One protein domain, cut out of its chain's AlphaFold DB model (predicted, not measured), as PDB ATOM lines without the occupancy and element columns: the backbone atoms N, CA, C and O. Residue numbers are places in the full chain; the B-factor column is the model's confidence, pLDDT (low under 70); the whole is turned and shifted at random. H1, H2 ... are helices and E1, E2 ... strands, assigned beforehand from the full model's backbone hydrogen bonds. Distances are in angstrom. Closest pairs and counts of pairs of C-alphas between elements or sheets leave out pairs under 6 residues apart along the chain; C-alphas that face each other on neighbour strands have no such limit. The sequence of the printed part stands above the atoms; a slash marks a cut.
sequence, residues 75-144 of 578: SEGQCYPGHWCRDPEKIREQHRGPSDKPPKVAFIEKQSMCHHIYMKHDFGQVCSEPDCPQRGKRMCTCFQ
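This is residues 75 to 144 of the 578 residues of an uncharacterized protein of Macrostomum lignano (UniProt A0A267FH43). This is a loop-rich domain with little regular structure: a two-strand antiparallel ribbon, E1 and E2, lies with helix H1 at one end and H2 at the other, with H3 between. Residues 79 to 80 pair antiparallel with 111 to 112. The 70 printed residues, in the order E1 H1 E2 H2 H3, are of mixed class, with 23 in named elements. The whole is compact, radius of gyration of the C-alphas 12.4 A, spanning 36 by 24 by 16 A.

E1, residues 83 to 85, starts at C-alpha 83 (99.391, 131.023, 150.107); E2 is 106 to 108. H1, 88 to 94, is 10.3 A long; H2, 115 to 120, 8.6 A. H3, 141 to 144, ends at (107.896, 121.955, 145.474).

In E1 and E2, N 85 and O 106 are 2.8 A apart, within hydrogen-bond range. The closest C-alphas of H1 and E2, Ile 91 and Ala 106, are 6.2 A apart; those of E1 and H3, Cys 85 and Cys 142, 7.0 A. H1 and H2 are apart. Every O i to N i+4 pair is within range in H2, 2 of 3 in H1; H3 is too short.

The farthest C-alphas, Ser 75 and Ser 99, are 38.1 A apart. The printed part has no cut. Links H1 to E2 and H2 to H3 are long. Residues 96 to 100 have pLDDT under 70.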
ATOM      1  N   SER A  75     103.555 113.078 150.574       79.94
ATOM      2  CA  SER A  75     102.616 112.015 150.945       79.94
ATOM      3  C   SER A  75     101.379 112.023 150.061       79.94
ATOM      4  O   SER A  75     100.941 113.061 149.557       79.94
ATOM      5  N   GLU A  76     100.795 110.845 149.870       75.19
ATOM      6  CA  GLU A  76      99.575 110.710 149.088       75.19
ATOM      7  C   GLU A  76      98.434 111.535 149.705       75.19
ATOM      8  O   GLU A  76      98.154 111.453 150.902       75.19
ATOM      9  N   GLY A  77      97.771 112.356 148.886       74.62
ATOM     10  CA  GLY A  77      96.677 113.217 149.342       74.62
ATOM     11  C   GLY A  77      97.122 114.430 150.167       74.62
ATOM     12  O   GLY A  77      96.269 115.154 150.692       74.62
ATOM     13  N   GLN A  78      98.429 114.694 150.262       82.19
ATOM     14  CA  GLN A  78      98.950 115.882 150.928       82.19
ATOM     15  C   GLN A  78      98.343 117.145 150.319       82.19
ATOM     16  O   GLN A  78      98.349 117.367 149.102       82.19
ATOM     17  N   CYS A  79      97.788 117.977 151.192       82.69
ATOM     18  CA  CYS A  79      97.234 119.263 150.818       82.69
ATOM     19  C   CYS A  79      98.231 120.358 151.162       82.69
ATOM     20  O   CYS A  79      98.774 120.379 152.266       82.69
ATOM     21  N   TYR A  80      98.398 121.305 150.254       79.75
ATOM     22  CA  TYR A  80      99.143 122.523 150.525       79.75
ATOM     23  C   TYR A  80      98.164 123.639 150.887       79.75
ATOM     24  O   TYR A  80      97.143 123.800 150.207       79.75
ATOM     25  N   PRO A  81      98.422 124.383 151.977       85.44
ATOM     26  CA  PRO A  81      97.554 125.473 152.395       85.44
ATOM     27  C   PRO A  81      97.536 126.593 151.350       85.44
ATOM     28  O   PRO A  81      98.439 126.716 150.515       85.44
ATOM     29  N   GLY A  82      96.493 127.424 151.415       88.38
ATOM     30  CA  GLY A  82      96.438 128.629 150.597       88.38
ATOM     31  C   GLY A  82      97.599 129.565 150.940       88.38
ATOM     32  O   GLY A  82      97.960 129.698 152.110       88.38
ATOM     33  N   HIS A  83      98.214 130.174 149.931       89.81
ATOM     34  CA  HIS A  83      99.391 131.023 150.107       89.81
ATOM     35  C   HIS A  83      99.463 132.123 149.051       89.81
ATOM     36  O   HIS A  83      98.952 131.992 147.940       89.81
ATOM     37  N   TRP A  84     100.172 133.198 149.384       88.38
ATOM     38  CA  TRP A  84     100.577 134.200 148.408       88.38
ATOM     39  C   TRP A  84     101.721 133.654 147.558       88.38
ATOM     40  O   TRP A  84     102.799 133.343 148.064       88.38
ATOM     41  N   CYS A  85     101.470 133.518 146.264       86.56
ATOM     42  CA  CYS A  85     102.363 132.888 145.310       86.56
ATOM     43  C   CYS A  85     102.977 133.919 144.363       86.56
ATOM     44  O   CYS A  85     102.334 134.904 144.001       86.56
ATOM     45  N   ARG A  86     104.216 133.657 143.941       85.19
ATOM     46  CA  ARG A  86     104.964 134.425 142.932       85.19
ATOM     47  C   ARG A  86     105.261 133.617 141.665       85.19
ATOM     48  O   ARG A  86     105.955 134.115 140.788       85.19
ATOM     49  N   ASP A  87     104.781 132.378 141.580       83.06
ATOM     50  CA  ASP A  87     104.985 131.513 140.418       83.06
ATOM     51  C   ASP A  87     104.158 132.044 139.233       83.06
ATOM     52  O   ASP A  87     102.927 131.950 139.259       83.06
ATOM     53  N   PRO A  88     104.796 132.604 138.190       79.81
ATOM     54  CA  PRO A  88     104.080 133.240 137.091       79.81
ATOM     55  C   PRO A  88     103.230 132.244 136.299       79.81
ATOM     56  O   PRO A  88     102.177 132.620 135.787       79.81
ATOM     57  N   GLU A  89     103.651 130.982 136.203       80.38
ATOM     58  CA  GLU A  89     102.885 129.947 135.506       80.38
ATOM     59  C   GLU A  89     101.649 129.572 136.316       80.38
ATOM     60  O   GLU A  89     100.550 129.492 135.768       80.38
ATOM     61  N   LYS A  90     101.798 129.457 137.641       83.25
ATOM     62  CA  LYS A  90     100.671 129.154 138.528       83.25
ATOM     63  C   LYS A  90      99.644 130.280 138.584       83.25
ATOM     64  O   LYS A  90      98.444 130.017 138.591       83.25
ATOM     65  N   ILE A  91     100.102 131.529 138.577       85.94
ATOM     66  CA  ILE A  91      99.227 132.704 138.515       85.94
ATOM     67  C   ILE A  91      98.453 132.700 137.184       85.94
ATOM     68  O   ILE A  91      97.237 132.884 137.174       85.94
ATOM     69  N   ARG A  92      99.107 132.400 136.052       81.56
ATOM     70  CA  ARG A  92      98.432 132.294 134.744       81.56
ATOM     71  C   ARG A  92      97.360 131.199 134.696       81.56
ATOM     72  O   ARG A  92      96.353 131.403 134.029       81.56
ATOM     73  N   GLU A  93      97.514 130.083 135.417       78.88
ATOM     74  CA  GLU A  93      96.459 129.054 135.505       78.88
ATOM     75  C   GLU A  93      95.134 129.608 136.078       78.88
ATOM     76  O   GLU A  93      94.056 129.147 135.687       78.88
ATOM     77  N   GLN A  94      95.196 130.592 136.988       76.75
ATOM     78  CA  GLN A  94      94.015 131.257 137.558       76.75
ATOM     79  C   GLN A  94      93.477 132.389 136.666       76.75
ATOM     80  O   GLN A  94      92.267 132.615 136.621       76.75
ATOM     81  N   HIS A  95      94.347 133.082 135.930       74.38
ATOM     82  CA  HIS A  95      93.980 134.218 135.081       74.38
ATOM     83  C   HIS A  95      93.750 133.786 133.618       74.38
ATOM     84  O   HIS A  95      94.673 133.756 132.810       74.38
ATOM     85  N   ARG A  96      92.496 133.482 133.246       59.19
ATOM     86  CA  ARG A  96      92.090 133.048 131.884       59.19
ATOM     87  C   ARG A  96      91.750 134.192 130.904       59.19
ATOM     88  O   ARG A  96      90.872 134.030 130.060       59.19
ATOM     89  N   GLY A  97      92.397 135.352 131.011       58.56
ATOM     90  CA  GLY A  97      92.119 136.517 130.156       58.56
ATOM     91  C   GLY A  97      93.293 136.858 129.228       58.56
ATOM     92  O   GLY A  97      94.374 137.128 129.742       58.56
ATOM     93  N   PRO A  98      93.127 136.903 127.890       54.97
ATOM     94  CA  PRO A  98      94.210 137.256 126.961       54.97
ATOM     95  C   PRO A  98      94.658 138.731 127.024       54.97
ATOM     96  O   PRO A  98      95.680 139.070 126.435       54.97
ATOM     97  N   SER A  99      93.926 139.611 127.722       56.91
ATOM     98  CA  SER A  99      94.183 141.061 127.767       56.91
ATOM     99  C   SER A  99      94.766 141.594 129.081       56.91
ATOM    100  O   SER A  99      95.219 142.737 129.101       56.91
ATOM    101  N   ASP A 100      94.793 140.805 130.159       63.47
ATOM    102  CA  ASP A 100      95.269 141.274 131.466       63.47
ATOM    103  C   ASP A 100      96.684 140.781 131.753       63.47
ATOM    104  O   ASP A 100      96.975 139.584 131.723       63.47
ATOM    105  N   LYS A 101      97.586 141.714 132.082       73.50
ATOM    106  CA  LYS A 101      98.886 141.354 132.655       73.50
ATOM    107  C   LYS A 101      98.623 140.706 134.023       73.50
ATOM    108  O   LYS A 101      98.111 141.403 134.901       73.50
ATOM    109  N   PRO A 102      98.968 139.421 134.231       76.25
ATOM    110  CA  PRO A 102      98.742 138.771 135.516       76.25
ATOM    111  C   PRO A 102      99.500 139.517 136.626       76.25
ATOM    112  O   PRO A 102     100.595 140.040 136.377       76.25
ATOM    113  N   PRO A 103      98.944 139.589 137.849       83.81
ATOM    114  CA  PRO A 103      99.612 140.245 138.962       83.81
ATOM    115  C   PRO A 103     100.937 139.541 139.281       83.81
ATOM    116  O   PRO A 103     101.093 138.340 139.070       83.81
ATOM    117  N   LYS A 104     101.910 140.284 139.826       83.06
ATOM    118  CA  LYS A 104     103.205 139.708 140.246       83.06
ATOM    119  C   LYS A 104     103.070 138.740 141.429       83.06
ATOM    120  O   LYS A 104     103.957 137.925 141.660       83.06
ATOM    121  N   VAL A 105     101.995 138.880 142.202       86.75
ATOM    122  CA  VAL A 105     101.668 138.051 143.360       86.75
ATOM    123  C   VAL A 105     100.168 137.778 143.320       86.75
ATOM    124  O   VAL A 105      99.394 138.722 143.170       86.75
ATOM    125  N   ALA A 106      99.756 136.522 143.477       88.56
ATOM    126  CA  ALA A 106      98.347 136.153 143.611       88.56
ATOM    127  C   ALA A 106      98.155 135.178 144.773       88.56
ATOM    128  O   ALA A 106      99.070 134.429 145.121       88.56
ATOM    129  N   PHE A 107      96.971 135.187 145.380       90.62
ATOM    130  CA  PHE A 107      96.627 134.196 146.389       90.62
ATOM    131  C   PHE A 107      96.192 132.897 145.703       90.62
ATOM    132  O   PHE A 107      95.180 132.851 145.006       90.62
ATOM    133  N   ILE A 108      96.965 131.833 145.902       87.06
ATOM    134  CA  ILE A 108      96.620 130.492 145.440       87.06
ATOM    135  C   ILE A 108      95.869 129.807 146.569       87.06
ATOM    136  O   ILE A 108      96.399 129.669 147.671       87.06
ATOM    137  N   GLU A 109      94.633 129.393 146.301       87.31
ATOM    138  CA  GLU A 109      93.823 128.651 147.264       87.31
ATOM    139  C   GLU A 109      94.462 127.307 147.628       87.31
ATOM    140  O   GLU A 109      95.366 126.813 146.953       87.31
ATOM    141  N   LYS A 110      93.963 126.690 148.703       88.00
ATOM    142  CA  LYS A 110      94.361 125.338 149.093       88.00
ATOM    143  C   LYS A 110      94.166 124.388 147.912       88.00
ATOM    144  O   LYS A 110      93.076 124.316 147.347       88.00
ATOM    145  N   GLN A 111      95.185 123.607 147.580       80.00
ATOM    146  CA  GLN A 111      95.039 122.549 146.584       80.00
ATOM    147  C   GLN A 111      95.691 121.250 147.084       80.00
ATOM    148  O   GLN A 111      96.360 121.217 148.120       80.00
ATOM    149  N   SER A 112      95.391 120.143 146.411       83.62
ATOM    150  CA  SER A 112      95.880 118.811 146.763       83.62
ATOM    151  C   SER A 112      96.893 118.320 145.737       83.62
ATOM    152  O   SER A 112      96.776 118.603 144.541       83.62
ATOM    153  N   MET A 113      97.899 117.584 146.206       84.31
ATOM    154  CA  MET A 113      98.768 116.818 145.322       84.31
ATOM    155  C   MET A 113      97.937 115.713 144.664       84.31
ATOM    156  O   MET A 113      97.230 114.971 145.350       84.31
ATOM    157  N   CYS A 114      97.984 115.609 143.334       84.00
ATOM    158  CA  CYS A 114      97.295 114.521 142.653       84.00
ATOM    159  C   CYS A 114      98.092 113.217 142.796       84.00
ATOM    160  O   CYS A 114      99.325 113.230 142.797       84.00
ATOM    161  N   HIS A 115      97.378 112.093 142.881       84.62
ATOM    162  CA  HIS A 115      97.970 110.761 143.021       84.62
ATOM    163  C   HIS A 115      99.022 110.476 141.934       84.62
ATOM    164  O   HIS A 115     100.097 109.975 142.229       84.62
ATOM    165  N   HIS A 116      98.771 110.874 140.688       83.50
ATOM    166  CA  HIS A 116      99.683 110.609 139.571       83.50
ATOM    167  C   HIS A 116     101.006 111.382 139.652       83.50
ATOM    168  O   HIS A 116     102.047 110.828 139.313       83.50
ATOM    169  N   ILE A 117     100.973 112.641 140.109       82.31
ATOM    170  CA  ILE A 117     102.187 113.440 140.345       82.31
ATOM    171  C   ILE A 117     102.977 112.834 141.509       82.31
ATOM    172  O   ILE A 117     104.191 112.687 141.396       82.31
ATOM    173  N   TYR A 118     102.293 112.433 142.590       83.06
ATOM    174  CA  TYR A 118     102.928 111.744 143.716       83.06
ATOM    175  C   TYR A 118     103.622 110.451 143.267       83.06
ATOM    176  O   TYR A 118     104.822 110.302 143.476       83.06
ATOM    177  N   MET A 119     102.908 109.557 142.572       75.69
ATOM    178  CA  MET A 119     103.451 108.255 142.167       75.69
ATOM    179  C   MET A 119     104.593 108.361 141.154       75.69
ATOM    180  O   MET A 119     105.547 107.588 141.223       75.69
ATOM    181  N   LYS A 120     104.548 109.342 140.243       75.38
ATOM    182  CA  LYS A 120     105.648 109.610 139.299       75.38
ATOM    183  C   LYS A 120     106.820 110.354 139.949       75.38
ATOM    184  O   LYS A 120     107.895 110.390 139.361       75.38
ATOM    185  N   HIS A 121     106.631 110.936 141.139       76.00
ATOM    186  CA  HIS A 121     107.588 111.841 141.786       76.00
ATOM    187  C   HIS A 121     108.037 113.009 140.888       76.00
ATOM    188  O   HIS A 121     109.118 113.571 141.060       76.00
ATOM    189  N   ASP A 122     107.181 113.399 139.943       76.25
ATOM    190  CA  ASP A 122     107.466 114.420 138.940       76.25
ATOM    191  C   ASP A 122     106.691 115.704 139.255       76.25
ATOM    192  O   ASP A 122     105.695 116.060 138.620       76.25
ATOM    193  N   PHE A 123     107.111 116.374 140.330       82.50
ATOM    194  CA  PHE A 123     106.394 117.523 140.888       82.50
ATOM    195  C   PHE A 123     106.402 118.754 139.970       82.50
ATOM    196  O   PHE A 123     105.556 119.634 140.124       82.50
ATOM    197  N   GLY A 124     107.340 118.821 139.020       78.50
ATOM    198  CA  GLY A 124     107.466 119.928 138.074       78.50
ATOM    199  C   GLY A 124     106.497 119.848 136.893       78.50
ATOM    200  O   GLY A 124     106.170 120.885 136.311       78.50
ATOM    201  N   GLN A 125     106.023 118.647 136.553       83.12
ATOM    202  CA  GLN A 125     105.189 118.418 135.376       83.12
ATOM    203  C   GLN A 125     103.691 118.567 135.653       83.12
ATOM    204  O   GLN A 125     103.194 118.481 136.781       83.12
ATOM    205  N   VAL A 126     102.945 118.805 134.575       87.31
ATOM    206  CA  VAL A 126     101.480 118.803 134.599       87.31
ATOM    207  C   VAL A 126     100.951 117.375 134.663       87.31
ATOM    208  O   VAL A 126     101.481 116.465 134.028       87.31
ATOM    209  N   CYS A 127      99.846 117.164 135.376       87.12
ATOM    210  CA  CYS A 127      99.180 115.867 135.344       87.12
ATOM    211  C   CYS A 127      98.580 115.606 133.950       87.12
ATOM    212  O   CYS A 127      97.681 116.325 133.512       87.12
ATOM    213  N   SER A 128      99.058 114.569 133.259       88.31
ATOM    214  CA  SER A 128      98.588 114.209 131.911       88.31
ATOM    215  C   SER A 128      97.430 113.205 131.895       88.31
ATOM    216  O   SER A 128      96.889 112.936 130.826       88.31
ATOM    217  N   GLU A 129      97.039 112.656 133.050       89.56
ATOM    218  CA  GLU A 129      96.070 111.555 133.104       89.56
ATOM    219  C   GLU A 129      94.656 112.000 132.689       89.56
ATOM    220  O   GLU A 129      94.147 112.972 133.264       89.56
ATOM    221  N   PRO A 130      94.005 111.312 131.724       86.62
ATOM    222  CA  PRO A 130      92.763 111.766 131.096       86.62
ATOM    223  C   PRO A 130      91.612 112.042 132.066       86.62
ATOM    224  O   PRO A 130      90.927 113.053 131.895       86.62
ATOM    225  N   ASP A 131      91.476 111.195 133.091       87.81
ATOM    226  CA  ASP A 131      90.366 111.192 134.057       87.81
ATOM    227  C   ASP A 131      90.731 111.847 135.400       87.81
ATOM    228  O   ASP A 131      89.972 111.797 136.369       87.81
ATOM    229  N   CYS A 132      91.907 112.475 135.500       85.94
ATOM    230  CA  CYS A 132      92.318 113.122 136.738       85.94
ATOM    231  C   CYS A 132      91.641 114.497 136.895       85.94
ATOM    232  O   CYS A 132      91.815 115.361 136.035       85.94
ATOM    233  N   PRO A 133      90.990 114.803 138.038       83.56
ATOM    234  CA  PRO A 133      90.448 116.145 138.311       83.56
ATOM    235  C   PRO A 133      91.511 117.262 138.328       83.56
ATOM    236  O   PRO A 133      91.193 118.453 138.264       83.56
ATOM    237  N   GLN A 134      92.786 116.879 138.452       81.94
ATOM    238  CA  GLN A 134      93.940 117.777 138.409       81.94
ATOM    239  C   GLN A 134      94.658 117.760 137.047       81.94
ATOM    240  O   GLN A 134      95.770 118.276 136.945       81.94
ATOM    241  N   ARG A 135      94.054 117.185 135.998       86.94
ATOM    242  CA  ARG A 135      94.624 117.155 134.645       86.94
ATOM    243  C   ARG A 135      94.974 118.563 134.156       86.94
ATOM    244  O   ARG A 135      94.204 119.505 134.336       86.94
ATOM    245  N   GLY A 136      96.146 118.694 133.540       83.94
ATOM    246  CA  GLY A 136      96.676 119.956 133.018       83.94
ATOM    247  C   GLY A 136      97.169 120.932 134.086       83.94
ATOM    248  O   GLY A 136      97.636 122.009 133.735       83.94
ATOM    249  N   LYS A 137      97.089 120.576 135.374       81.50
ATOM    250  CA  LYS A 137      97.618 121.385 136.476       81.50
ATOM    251  C   LYS A 137      98.936 120.796 136.949       81.50
ATOM    252  O   LYS A 137      99.066 119.574 137.065       81.50
ATOM    253  N   ARG A 138      99.890 121.669 137.267       84.62
ATOM    254  CA  ARG A 138     101.134 121.291 137.951       84.62
ATOM    255  C   ARG A 138     101.108 121.681 139.424       84.62
ATOM    256  O   ARG A 138     100.287 122.499 139.861       84.62
ATOM    257  N   MET A 139     102.041 121.136 140.192       85.38
ATOM    258  CA  MET A 139     102.262 121.559 141.571       85.38
ATOM    259  C   MET A 139     102.915 122.947 141.610       85.38
ATOM    260  O   MET A 139     103.813 123.231 140.826       85.38
ATOM    261  N   CYS A 140     102.473 123.824 142.513       85.44
ATOM    262  CA  CYS A 140     103.079 125.149 142.682       85.44
ATOM    263  C   CYS A 140     104.547 125.030 143.128       85.44
ATOM    264  O   CYS A 140     104.832 124.261 144.052       85.44
ATOM    265  N   THR A 141     105.458 125.822 142.550       85.62
ATOM    266  CA  THR A 141     106.883 125.816 142.941       85.62
ATOM    267  C   THR A 141     107.091 126.124 144.420       85.62
ATOM    268  O   THR A 141     107.947 125.511 145.043       85.62
ATOM    269  N   CYS A 142     106.252 126.968 145.034       84.69
ATOM    270  CA  CYS A 142     106.316 127.245 146.472       84.69
ATOM    271  C   CYS A 142     106.144 125.981 147.331       84.69
ATOM    272  O   CYS A 142     106.733 125.883 148.405       84.69
ATOM    273  N   PHE A 143     105.337 125.020 146.869       85.81
ATOM    274  CA  PHE A 143     105.163 123.741 147.552       85.81
ATOM    275  C   PHE A 143     106.271 122.749 147.164       85.81
ATOM    276  O   PHE A 143     106.740 122.015 148.027       85.81
ATOM    277  N   GLN A 144     106.751 122.771 145.913       86.69
ATOM    278  CA  GLN A 144     107.896 121.955 145.474       86.69
ATOM    279  C   GLN A 144     109.160 122.274 146.282       86.69
ATOM    280  O   GLN A 144     109.808 121.367 146.790       86.69
TER     281      GLN A 144